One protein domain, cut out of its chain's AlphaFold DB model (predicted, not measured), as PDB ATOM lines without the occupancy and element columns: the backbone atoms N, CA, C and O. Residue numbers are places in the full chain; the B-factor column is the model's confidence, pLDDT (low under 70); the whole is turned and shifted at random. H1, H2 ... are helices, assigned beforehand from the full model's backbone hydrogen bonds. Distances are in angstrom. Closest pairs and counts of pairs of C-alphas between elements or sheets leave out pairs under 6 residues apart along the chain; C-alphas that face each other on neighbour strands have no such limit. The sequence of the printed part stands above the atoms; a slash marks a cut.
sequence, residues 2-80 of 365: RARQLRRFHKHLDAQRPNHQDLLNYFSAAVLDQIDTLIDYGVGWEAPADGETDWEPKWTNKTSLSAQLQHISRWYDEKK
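AT A GLANCE: This is residues 2 to 80 of the 365 residues of an uncharacterized protein of Colletotrichum graminicola (strain M1.001 / M2 / FGSC 10212) (UniProt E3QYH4). Three helices, H5, H1 and H3, are set at steep angles with their centres in a triangle, and H3 packs on both of the others, while H1 and H5 come close to each other near the start of H1. The short helix H2 packs on the later part of H1, the short helix H4 makes a corner with the beginning of H5, and a long link, residues 38 to 56, goes round the side of H1 away from H5. The printed part has 79 residues with five named helices, in the order H1 H2 H3 H4 H5, and no named strand; the class is all helix. It is compact, with a radius of gyration of the C-alphas of 12.2 A and spans of 34 by 28 by 20 A.

HOW THE PARTS SIT: H5, residues 62 to 80, is the longest helix. With its residues 69 to 76 alone it touches H3, residues 29 to 37, at a steep tilt of 59 degrees, the same way; the closest C-alphas are those of Gln 34 and Tyr 76, 6.3 A apart. H3 also touches H1, residues 2 to 15, which meets it with residues 3 to 7 alone, at a steep tilt of 44 degrees, opposite ways; the closest C-alphas, of Ala 3 and Ile 35, are 5.4 A apart. H1 and H5 are close but not clearly touching, the closest C-alphas being those of Ala 3 and Ile 72, 7.5 A apart. H2, residues 21 to 24, touches residues 10 to 14 of H1 alone, closest at the C-alphas of Leu 13 and Leu 24, 6.7 A apart. H4, residues 57 to 60, and H5 only just touch, with 3 pairs of C-alphas within 8 A, and touch only at the corner by their link; the closest C-alphas are those of Trp 59 and Leu 65, 4.7 A apart. H1 and H4 are near each other, with 5 pairs of C-alphas within 10 A. H2 and H3 are apart. In H1, H3 and H5 every O i to N i+4 pair is within hydrogen-bond range; H2 and H4 are too short for such a pair.

IN THESE COORDINATES: H5 runs 26.8 A from C-alpha 62 to C-alpha 80 at (29.266, 36.250, -24.057). H1 runs 20.0 A from C-alpha 2 at (46.375, 40.969, -21.025) to C-alpha 15. H3 measures 12.3 A, beginning at C-alpha 29 at (40.905, 24.194, -17.961). H2 and H4 have 4 residues each.

THE WHOLE: The two C-alphas farthest apart, of Pro 18 and Lys 80, are 35.2 A apart. The printed part has no cut. The link from H3 to H4 is long, with 19 residues; the other three are tight. Mean pLDDT of the printed part is 83.6, and residues 17 to 18 and 40 to 44 are under 70.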
ATOM      1  N   ARG A   2      46.244  41.710 -22.304       81.00
ATOM      2  CA  ARG A   2      46.375  40.969 -21.025       81.00
ATOM      3  C   ARG A   2      46.125  39.452 -21.088       81.00
ATOM      4  O   ARG A   2      46.833  38.713 -20.417       81.00
ATOM      5  N   ALA A   3      45.188  38.978 -21.914       86.50
ATOM      6  CA  ALA A   3      44.954  37.540 -22.102       86.50
ATOM      7  C   ALA A   3      46.183  36.813 -22.695       86.50
ATOM      8  O   ALA A   3      46.591  35.775 -22.181       86.50
ATOM      9  N   ARG A   4      46.856  37.413 -23.692       87.56
ATOM     10  CA  ARG A   4      48.083  36.863 -24.305       87.56
ATOM     11  C   ARG A   4      49.217  36.751 -23.292       87.56
ATOM     12  O   ARG A   4      49.863  35.714 -23.198       87.56
ATOM     13  N   GLN A   5      49.403  37.792 -22.484       89.75
ATOM     14  CA  GLN A   5      50.389  37.798 -21.405       89.75
ATOM     15  C   GLN A   5      50.107  36.712 -20.358       89.75
ATOM     16  O   GLN A   5      51.035  36.042 -19.917       89.75
ATOM     17  N   LEU A   6      48.845  36.486 -19.976       90.88
ATOM     18  CA  LEU A   6      48.487  35.408 -19.043       90.88
ATOM     19  C   LEU A   6      48.721  34.018 -19.634       90.88
ATOM     20  O   LEU A   6      49.175  33.129 -18.919       90.88
ATOM     21  N   ARG A   7      48.479  33.832 -20.937       91.38
ATOM     22  CA  ARG A   7      48.787  32.570 -21.618       91.38
ATOM     23  C   ARG A   7      50.293  32.305 -21.674       91.38
ATOM     24  O   ARG A   7      50.730  31.186 -21.402       91.38
ATOM     25  N   ARG A   8      51.097  33.339 -21.945       90.56
ATOM     26  CA  ARG A   8      52.566  33.270 -21.863       90.56
ATOM     27  C   ARG A   8      53.048  32.996 -20.440       90.56
ATOM     28  O   ARG A   8      53.927  32.161 -20.255       90.56
ATOM     29  N   PHE A   9      52.430  33.619 -19.438       91.75
ATOM     30  CA  PHE A   9      52.731  33.356 -18.032       91.75
ATOM     31  C   PHE A   9      52.418  31.907 -17.641       91.75
ATOM     32  O   PHE A   9      53.259  31.252 -17.036       91.75
ATOM     33  N   HIS A  10      51.270  31.366 -18.055       92.38
ATOM     34  CA  HIS A  10      50.942  29.954 -17.858       92.38
ATOM     35  C   HIS A  10      51.998  29.031 -18.491       92.38
ATOM     36  O   HIS A  10      52.525  28.158 -17.808       92.38
ATOM     37  N   LYS A  11      52.389  29.278 -19.753       90.38
ATOM     38  CA  LYS A  11      53.455  28.524 -20.446       90.38
ATOM     39  C   LYS A  11      54.800  28.609 -19.707       90.38
ATOM     40  O   LYS A  11      55.521  27.619 -19.620       90.38
ATOM     41  N   HIS A  12      55.128  29.774 -19.146       89.56
ATOM     42  CA  HIS A  12      56.332  29.984 -18.342       89.56
ATOM     43  C   HIS A  12      56.309  29.188 -17.029       89.56
ATOM     44  O   HIS A  12      57.299  28.539 -16.694       89.56
ATOM     45  N   LEU A  13      55.178  29.191 -16.313       89.19
ATOM     46  CA  LEU A  13      54.996  28.391 -15.098       89.19
ATOM     47  C   LEU A  13      55.096  26.889 -15.392       89.19
ATOM     48  O   LEU A  13      55.685  26.142 -14.612       89.19
ATOM     49  N   ASP A  14      54.566  26.461 -16.539       86.75
ATOM     50  CA  ASP A  14      54.576  25.066 -16.971       86.75
ATOM     51  C   ASP A  14      55.986  24.542 -17.268       86.75
ATOM     52  O   ASP A  14      56.337  23.415 -16.921       86.75
ATOM     53  N   ALA A  15      56.836  25.396 -17.841       86.62
ATOM     54  CA  ALA A  15      58.235  25.081 -18.111       86.62
ATOM     55  C   ALA A  15      59.099  24.980 -16.834       86.62
ATOM     56  O   ALA A  15      60.189  24.414 -16.878       86.62
ATOM     57  N   GLN A  16      58.630  25.509 -15.697       84.12
ATOM     58  CA  GLN A  16      59.369  25.568 -14.425       84.12
ATOM     59  C   GLN A  16      58.896  24.544 -13.371       84.12
ATOM     60  O   GLN A  16      59.252  24.669 -12.195       84.12
ATOM     61  N   ARG A  17      58.101  23.534 -13.772       59.62
ATOM     62  CA  ARG A  17      57.556  22.442 -12.930       59.62
ATOM     63  C   ARG A  17      58.685  21.720 -12.173       59.62
ATOM     64  O   ARG A  17      59.321  20.830 -12.738       59.62
ATOM     65  N   PRO A  18      58.993  22.125 -10.927       63.72
ATOM     66  CA  PRO A  18      58.104  21.874  -9.786       63.72
ATOM     67  C   PRO A  18      57.833  23.076  -8.855       63.72
ATOM     68  O   PRO A  18      57.068  22.944  -7.902       63.72
ATOM     69  N   ASN A  19      58.422  24.251  -9.089       74.00
ATOM     70  CA  ASN A  19      58.469  25.315  -8.067       74.00
ATOM     71  C   ASN A  19      57.189  26.162  -7.954       74.00
ATOM     72  O   ASN A  19      57.047  26.946  -7.017       74.00
ATOM     73  N   HIS A  20      56.253  26.013  -8.895       81.50
ATOM     74  CA  HIS A  20      55.091  26.897  -9.016       81.50
ATOM     75  C   HIS A  20      53.750  26.166  -9.188       81.50
ATOM     76  O   HIS A  20      52.801  26.734  -9.732       81.50
ATOM     77  N   GLN A  21      53.639  24.933  -8.678       82.38
ATOM     78  CA  GLN A  21      52.398  24.143  -8.720       82.38
ATOM     79  C   GLN A  21      51.190  24.919  -8.157       82.38
ATOM     80  O   GLN A  21      50.103  24.902  -8.727       82.38
ATOM     81  N   ASP A  22      51.413  25.684  -7.085       86.00
ATOM     82  CA  ASP A  22      50.417  26.558  -6.461       86.00
ATOM     83  C   ASP A  22      49.812  27.589  -7.419       86.00
ATOM     84  O   ASP A  22      48.636  27.916  -7.292       86.00
ATOM     85  N   LEU A  23      50.612  28.139  -8.338       86.69
ATOM     86  CA  LEU A  23      50.169  29.149  -9.302       86.69
ATOM     87  C   LEU A  23      49.503  28.494 -10.516       86.69
ATOM     88  O   LEU A  23      48.520  29.029 -11.024       86.69
ATOM     89  N   LEU A  24      49.980  27.317 -10.932       88.12
ATOM     90  CA  LEU A  24      49.357  26.525 -11.999       88.12
ATOM     91  C   LEU A  24      47.921  26.116 -11.650       88.12
ATOM     92  O   LEU A  24      47.056  26.146 -12.518       88.12
ATOM     93  N   ASN A  25      47.626  25.842 -10.376       89.12
ATOM     94  CA  ASN A  25      46.272  25.489  -9.931       89.12
ATOM     95  C   ASN A  25      45.224  26.598 -10.162       89.12
ATOM     96  O   ASN A  25      44.030  26.308 -10.184       89.12
ATOM     97  N   TYR A  26      45.641  27.857 -10.352       88.69
ATOM     98  CA  TYR A  26      44.727  28.950 -10.711       88.69
ATOM     99  C   TYR A  26      44.340  28.941 -12.199       88.69
ATOM    100  O   TYR A  26      43.312  29.506 -12.571       88.69
ATOM    101  N   PHE A  27      45.124  28.271 -13.048       90.31
ATOM    102  CA  PHE A  27      44.858  28.097 -14.474       90.31
ATOM    103  C   PHE A  27      44.104  26.789 -14.728       90.31
ATOM    104  O   PHE A  27      44.605  25.861 -15.359       90.31
ATOM    105  N   SER A  28      42.875  26.705 -14.216       91.00
ATOM    106  CA  SER A  28      41.988  25.585 -14.549       91.00
ATOM    107  C   SER A  28      41.701  25.527 -16.056       91.00
ATOM    108  O   SER A  28      41.796  26.542 -16.749       91.00
ATOM    109  N   ALA A  29      41.280  24.362 -16.555       88.88
ATOM    110  CA  ALA A  29      40.905  24.194 -17.961       88.88
ATOM    111  C   ALA A  29      39.864  25.235 -18.423       88.88
ATOM    112  O   ALA A  29      40.001  25.796 -19.502       88.88
ATOM    113  N   ALA A  30      38.890  25.566 -17.567       89.31
ATOM    114  CA  ALA A  30      37.880  26.583 -17.858       89.31
ATOM    115  C   ALA A  30      38.470  28.001 -17.966       89.31
ATOM    116  O   ALA A  30      38.100  28.770 -18.843       89.31
ATOM    117  N   VAL A  31      39.419  28.356 -17.096       90.31
ATOM    118  CA  VAL A  31      40.089  29.668 -17.145       90.31
ATOM    119  C   VAL A  31      40.971  29.782 -18.389       90.31
ATOM    120  O   VAL A  31      41.047  30.843 -19.002       90.31
ATOM    121  N   LEU A  32      41.630  28.690 -18.777       91.06
ATOM    122  CA  LEU A  32      42.431  28.633 -19.995       91.06
ATOM    123  C   LEU A  32      41.570  28.797 -21.251       91.06
ATOM    124  O   LEU A  32      41.965  29.552 -22.133       91.06
ATOM    125  N   ASP A  33      40.390  28.180 -21.287       88.50
ATOM    126  CA  ASP A  33      39.410  28.333 -22.367       88.50
ATOM    127  C   ASP A  33      38.885  29.779 -22.485       88.50
ATOM    128  O   ASP A  33      38.855  30.359 -23.572       88.50
ATOM    129  N   GLN A  34      38.587  30.430 -21.353       89.94
ATOM    130  CA  GLN A  34      38.219  31.854 -21.318       89.94
ATOM    131  C   GLN A  34      39.341  32.755 -21.850       89.94
ATOM    132  O   GLN A  34      39.094  33.700 -22.602       89.94
ATOM    133  N   ILE A  35      40.587  32.473 -21.456       90.19
ATOM    134  CA  ILE A  35      41.765  33.197 -21.942       90.19
ATOM    135  C   ILE A  35      41.922  32.996 -23.451       90.19
ATOM    136  O   ILE A  35      42.149  33.977 -24.156       90.19
ATOM    137  N   ASP A  36      41.785  31.764 -23.940       88.56
ATOM    138  CA  ASP A  36      41.957  31.418 -25.353       88.56
ATOM    139  C   ASP A  36      40.862  32.054 -26.223       88.56
ATOM    140  O   ASP A  36      41.173  32.654 -27.253       88.56
ATOM    141  N   THR A  37      39.612  32.061 -25.749       85.31
ATOM    142  CA  THR A  37      38.495  32.763 -26.402       85.31
ATOM    143  C   THR A  37      38.791  34.257 -26.573       85.31
ATOM    144  O   THR A  37      38.527  34.838 -27.620       85.31
ATOM    145  N   LEU A  38      39.403  34.895 -25.570       82.94
ATOM    146  CA  LEU A  38      39.763  36.317 -25.622       82.94
ATOM    147  C   LEU A  38      41.021  36.621 -26.457       82.94
ATOM    148  O   LEU A  38      41.342  37.797 -26.668       82.94
ATOM    149  N   ILE A  39      41.785  35.609 -26.877       86.31
ATOM    150  CA  ILE A  39      43.022  35.793 -27.652       86.31
ATOM    151  C   ILE A  39      42.749  35.929 -29.162       86.31
ATOM    152  O   ILE A  39      43.639  36.428 -29.860       86.31
ATOM    153  N   ASP A  40      41.520  35.642 -29.616       69.06
ATOM    154  CA  ASP A  40      41.144  35.333 -31.002       69.06
ATOM    155  C   ASP A  40      42.004  34.168 -31.529       69.06
ATOM    156  O   ASP A  40      43.221  34.295 -31.719       69.06
ATOM    157  N   TYR A  41      41.379  33.002 -31.732       52.94
ATOM    158  CA  TYR A  41      42.043  31.794 -32.233       52.94
ATOM    159  C   TYR A  41      42.910  32.120 -33.465       52.94
ATOM    160  O   TYR A  41      42.414  32.576 -34.492       52.94
ATOM    161  N   GLY A  42      44.225  31.898 -33.360       50.72
ATOM    162  CA  GLY A  42      45.164  32.021 -34.484       50.72
ATOM    163  C   GLY A  42      46.037  33.281 -34.530       50.72
ATOM    164  O   GLY A  42      46.901  33.370 -35.401       50.72
ATOM    165  N   VAL A  43      45.906  34.236 -33.601       57.22
ATOM    166  CA  VAL A  43      46.856  35.365 -33.537       57.22
ATOM    167  C   VAL A  43      48.108  34.959 -32.755       57.22
ATOM    168  O   VAL A  43      47.992  34.404 -31.668       57.22
ATOM    169  N   GLY A  44      49.302  35.253 -33.291       66.62
ATOM    170  CA  GLY A  44      50.621  34.916 -32.729       66.62
ATOM    171  C   GLY A  44      50.880  35.478 -31.327       66.62
ATOM    172  O   GLY A  44      51.634  36.428 -31.152       66.62
ATOM    173  N   TRP A  45      50.250  34.881 -30.316       79.38
ATOM    174  CA  TRP A  45      50.352  35.251 -28.906       79.38
ATOM    175  C   TRP A  45      51.661  34.785 -28.272       79.38
ATOM    176  O   TRP A  45      52.020  35.254 -27.195       79.38
ATOM    177  N   GLU A  46      52.373  33.866 -28.921       79.69
ATOM    178  CA  GLU A  46      53.618  33.310 -28.398       79.69
ATOM    179  C   GLU A  46      54.747  34.342 -28.359       79.69
ATOM    180  O   GLU A  46      55.570  34.290 -27.449       79.69
ATOM    181  N   ALA A  47      54.754  35.301 -29.290       79.69
ATOM    182  CA  ALA A  47      55.723  36.388 -29.318       79.69
ATOM    183  C   ALA A  47      55.120  37.677 -28.722       79.69
ATOM    184  O   ALA A  47      53.967  38.011 -29.026       79.69
ATOM    185  N   PRO A  48      55.857  38.414 -27.874       81.88
ATOM    186  CA  PRO A  48      55.456  39.757 -27.471       81.88
ATOM    187  C   PRO A  48      55.426  40.683 -28.695       81.88
ATOM    188  O   PRO A  48      56.312  40.632 -29.547       81.88
ATOM    189  N   ALA A  49      54.396  41.524 -28.795       78.06
ATOM    190  CA  ALA A  49      54.377  42.601 -29.785       78.06
ATOM    191  C   ALA A  49      55.358  43.725 -29.393       78.06
ATOM    192  O   ALA A  49      55.755  43.820 -28.232       78.06
ATOM    193  N   ASP A  50      55.718  44.609 -30.333       74.88
ATOM    194  CA  ASP A  50      56.589  45.761 -30.052       74.88
ATOM    195  C   ASP A  50      56.053  46.590 -28.868       74.88
ATOM    196  O   ASP A  50      54.964  47.167 -28.929       74.88
ATOM    197  N   GLY A  51      56.825  46.638 -27.776       75.38
ATOM    198  CA  GLY A  51      56.464  47.337 -26.535       75.38
ATOM    199  C   GLY A  51      55.613  46.533 -25.541       75.38
ATOM    200  O   GLY A  51      55.246  47.065 -24.494       75.38
ATOM    201  N   GLU A  52      55.308  45.264 -25.823       80.75
ATOM    202  CA  GLU A  52      54.621  44.355 -24.905       80.75
ATOM    203  C   GLU A  52      55.636  43.549 -24.080       80.75
ATOM    204  O   GLU A  52      56.631  43.049 -24.598       80.75
ATOM    205  N   THR A  53      55.389  43.391 -22.781       80.62
ATOM    206  CA  THR A  53      56.168  42.467 -21.946       80.62
ATOM    207  C   THR A  53      55.631  41.040 -22.077       80.62
ATOM    208  O   THR A  53      54.431  40.841 -22.312       80.62
ATOM    209  N   ASP A  54      56.491  40.036 -21.870       80.69
ATOM    210  CA  ASP A  54      56.083  38.627 -21.940       80.69
ATOM    211  C   ASP A  54      54.967  38.307 -20.931       80.69
ATOM    212  O   ASP A  54      53.942  37.728 -21.302       80.69
ATOM    213  N   TRP A  55      55.129  38.763 -19.684       85.00
ATOM    214  CA  TRP A  55      54.121  38.767 -18.616       85.00
ATOM    215  C   TRP A  55      54.433  39.857 -17.576       85.00
ATOM    216  O   TRP A  55      55.486  40.497 -17.628       85.00
ATOM    217  N   GLU A  56      53.520  40.110 -16.629       86.06
ATOM    218  CA  GLU A  56      53.770  41.061 -15.536       86.06
ATOM    219  C   GLU A  56      54.456  40.360 -14.336       86.06
ATOM    220  O   GLU A  56      53.900  39.402 -13.793       86.06
ATOM    221  N   PRO A  57      55.610  40.846 -13.830       84.56
ATOM    222  CA  PRO A  57      56.333  40.202 -12.721       84.56
ATOM    223  C   PRO A  57      55.519  40.064 -11.427       84.56
ATOM    224  O   PRO A  57      55.690  39.109 -10.668       84.56
ATOM    225  N   LYS A  58      54.586  40.994 -11.185       86.62
ATOM    226  CA  LYS A  58      53.694  40.998 -10.015       86.62
ATOM    227  C   LYS A  58      52.717  39.815  -9.975       86.62
ATOM    228  O   LYS A  58      52.158  39.554  -8.918       86.62
ATOM    229  N   TRP A  59      52.538  39.069 -11.069       84.56
ATOM    230  CA  TRP A  59      51.691  37.865 -11.097       84.56
ATOM    231  C   TRP A  59      52.307  36.656 -10.393       84.56
ATOM    232  O   TRP A  59      51.613  35.682 -10.118       84.56
ATOM    233  N   THR A  60      53.582  36.741 -10.010       82.94
ATOM    234  CA  THR A  60      54.172  35.821  -9.026       82.94
ATOM    235  C   THR A  60      53.510  35.947  -7.646       82.94
ATOM    236  O   THR A  60      53.561  35.011  -6.849       82.94
ATOM    237  N   ASN A  61      52.829  37.068  -7.368       87.19
ATOM    238  CA  ASN A  61      51.990  37.242  -6.189       87.19
ATOM    239  C   ASN A  61      50.555  36.741  -6.446       87.19
ATOM    240  O   ASN A  61      49.856  37.227  -7.343       87.19
ATOM    241  N   LYS A  62      50.088  35.819  -5.591       84.94
ATOM    242  CA  LYS A  62      48.766  35.169  -5.661       84.94
ATOM    243  C   LYS A  62      47.603  36.169  -5.725       84.94
ATOM    244  O   LYS A  62      46.653  35.951  -6.476       84.94
ATOM    245  N   THR A  63      47.662  37.282  -4.989       86.38
ATOM    246  CA  THR A  63      46.586  38.295  -4.993       86.38
ATOM    247  C   THR A  63      46.504  39.059  -6.309       86.38
ATOM    248  O   THR A  63      45.409  39.324  -6.797       86.38
ATOM    249  N   SER A  64      47.644  39.372  -6.930       86.56
ATOM    250  CA  SER A  64      47.648  40.055  -8.227       86.56
ATOM    251  C   SER A  64      47.178  39.138  -9.352       86.56
ATOM    252  O   SER A  64      46.465  39.602 -10.239       86.56
ATOM    253  N   LEU A  65      47.578  37.861  -9.332       87.38
ATOM    254  CA  LEU A  65      47.164  36.884 -10.338       87.38
ATOM    255  C   LEU A  65      45.661  36.603 -10.249       87.38
ATOM    256  O   LEU A  65      44.959  36.695 -11.250       87.38
ATOM    257  N   SER A  66      45.150  36.326  -9.047       87.25
ATOM    258  CA  SER A  66      43.722  36.045  -8.835       87.25
ATOM    259  C   SER A  66      42.821  37.215  -9.235       87.25
ATOM    260  O   SER A  66      41.843  37.000  -9.947       87.25
ATOM    261  N   ALA A  67      43.176  38.454  -8.874       87.94
ATOM    262  CA  ALA A  67      42.434  39.640  -9.305       87.94
ATOM    263  C   ALA A  67      42.404  39.779 -10.837       87.94
ATOM    264  O   ALA A  67      41.385  40.149 -11.423       87.94
ATOM    265  N   GLN A  68      43.513  39.449 -11.501       88.12
ATOM    266  CA  GLN A  68      43.618  39.539 -12.952       88.12
ATOM    267  C   GLN A  68      42.830  38.430 -13.670       88.12
ATOM    268  O   GLN A  68      42.235  38.699 -14.715       88.12
ATOM    269  N   LEU A  69      42.779  37.221 -13.103       89.62
ATOM    270  CA  LEU A  69      41.948  36.123 -13.603       89.62
ATOM    271  C   LEU A  69      40.455  36.407 -13.406       89.62
ATOM    272  O   LEU A  69      39.686  36.245 -14.345       89.62
ATOM    273  N   GLN A  70      40.052  36.938 -12.246       88.94
ATOM    274  CA  GLN A  70      38.669  37.377 -12.007       88.94
ATOM    275  C   GLN A  70      38.229  38.455 -13.001       88.94
ATOM    276  O   GLN A  70      37.114  38.411 -13.517       88.94
ATOM    277  N   HIS A  71      39.114  39.410 -13.300       87.69
ATOM    278  CA  HIS A  71      38.851  40.417 -14.322       87.69
ATOM    279  C   HIS A  71      38.654  39.781 -15.703       87.69
ATOM    280  O   HIS A  71      37.807  40.244 -16.458       87.69
ATOM    281  N   ILE A  72      39.416  38.738 -16.050       86.31
ATOM    282  CA  ILE A  72      39.235  38.015 -17.315       86.31
ATOM    283  C   ILE A  72      37.906  37.274 -17.360       86.31
ATOM    284  O   ILE A  72      37.196  37.423 -18.348       86.31
ATOM    285  N   SER A  73      37.546  36.539 -16.310       87.06
ATOM    286  CA  SER A  73      36.277  35.810 -16.276       87.06
ATOM    287  C   SER A  73      35.089  36.762 -16.404       87.06
ATOM    288  O   SER A  73      34.217  36.535 -17.232       87.06
ATOM    289  N   ARG A  74      35.114  37.902 -15.698       87.38
ATOM    290  CA  ARG A  74      34.080  38.938 -15.833       87.38
ATOM    291  C   ARG A  74      33.969  39.465 -17.262       87.38
ATOM    292  O   ARG A  74      32.872  39.654 -17.769       87.38
ATOM    293  N   TRP A  75      35.106  39.714 -17.904       85.25
ATOM    294  CA  TRP A  75      35.135  40.255 -19.260       85.25
ATOM    295  C   TRP A  75      34.680  39.230 -20.305       85.25
ATOM    296  O   TRP A  75      34.036  39.596 -21.284       85.25
ATOM    297  N   TYR A  76      34.988  37.953 -20.078       86.50
ATOM    298  CA  TYR A  76      34.458  36.839 -20.856       86.50
ATOM    299  C   TYR A  76      32.931  36.753 -20.726       86.50
ATOM    300  O   TYR A  76      32.242  36.695 -21.741       86.50
ATOM    301  N   ASP A  77      32.396  36.834 -19.505       86.31
ATOM    302  CA  ASP A  77      30.949  36.802 -19.261       86.31
ATOM    303  C   ASP A  77      30.235  38.008 -19.898       86.31
ATOM    304  O   ASP A  77      29.196  37.848 -20.533       86.31
ATOM    305  N   GLU A  78      30.814  39.211 -19.794       82.75
ATOM    306  CA  GLU A  78      30.307  40.427 -20.451       82.75
ATOM    307  C   GLU A  78      30.303  40.297 -21.981       82.75
ATOM    308  O   GLU A  78      29.369  40.755 -22.639       82.75
ATOM    309  N   LYS A  79      31.330  39.661 -22.557       81.19
ATOM    310  CA  LYS A  79      31.414  39.414 -24.001       81.19
ATOM    311  C   LYS A  79      30.379  38.405 -24.475       81.19
ATOM    312  O   LYS A  79      29.677  38.680 -25.440       81.19
ATOM    313  N   LYS A  80      30.243  37.295 -23.753       80.62
ATOM    314  CA  LYS A  80      29.266  36.250 -24.057       80.62
ATOM    315  C   LYS A  80      27.826  36.760 -23.938       80.62
ATOM    316  O   LYS A  80      27.013  36.506 -24.816       80.62
TER     317      LYS A  80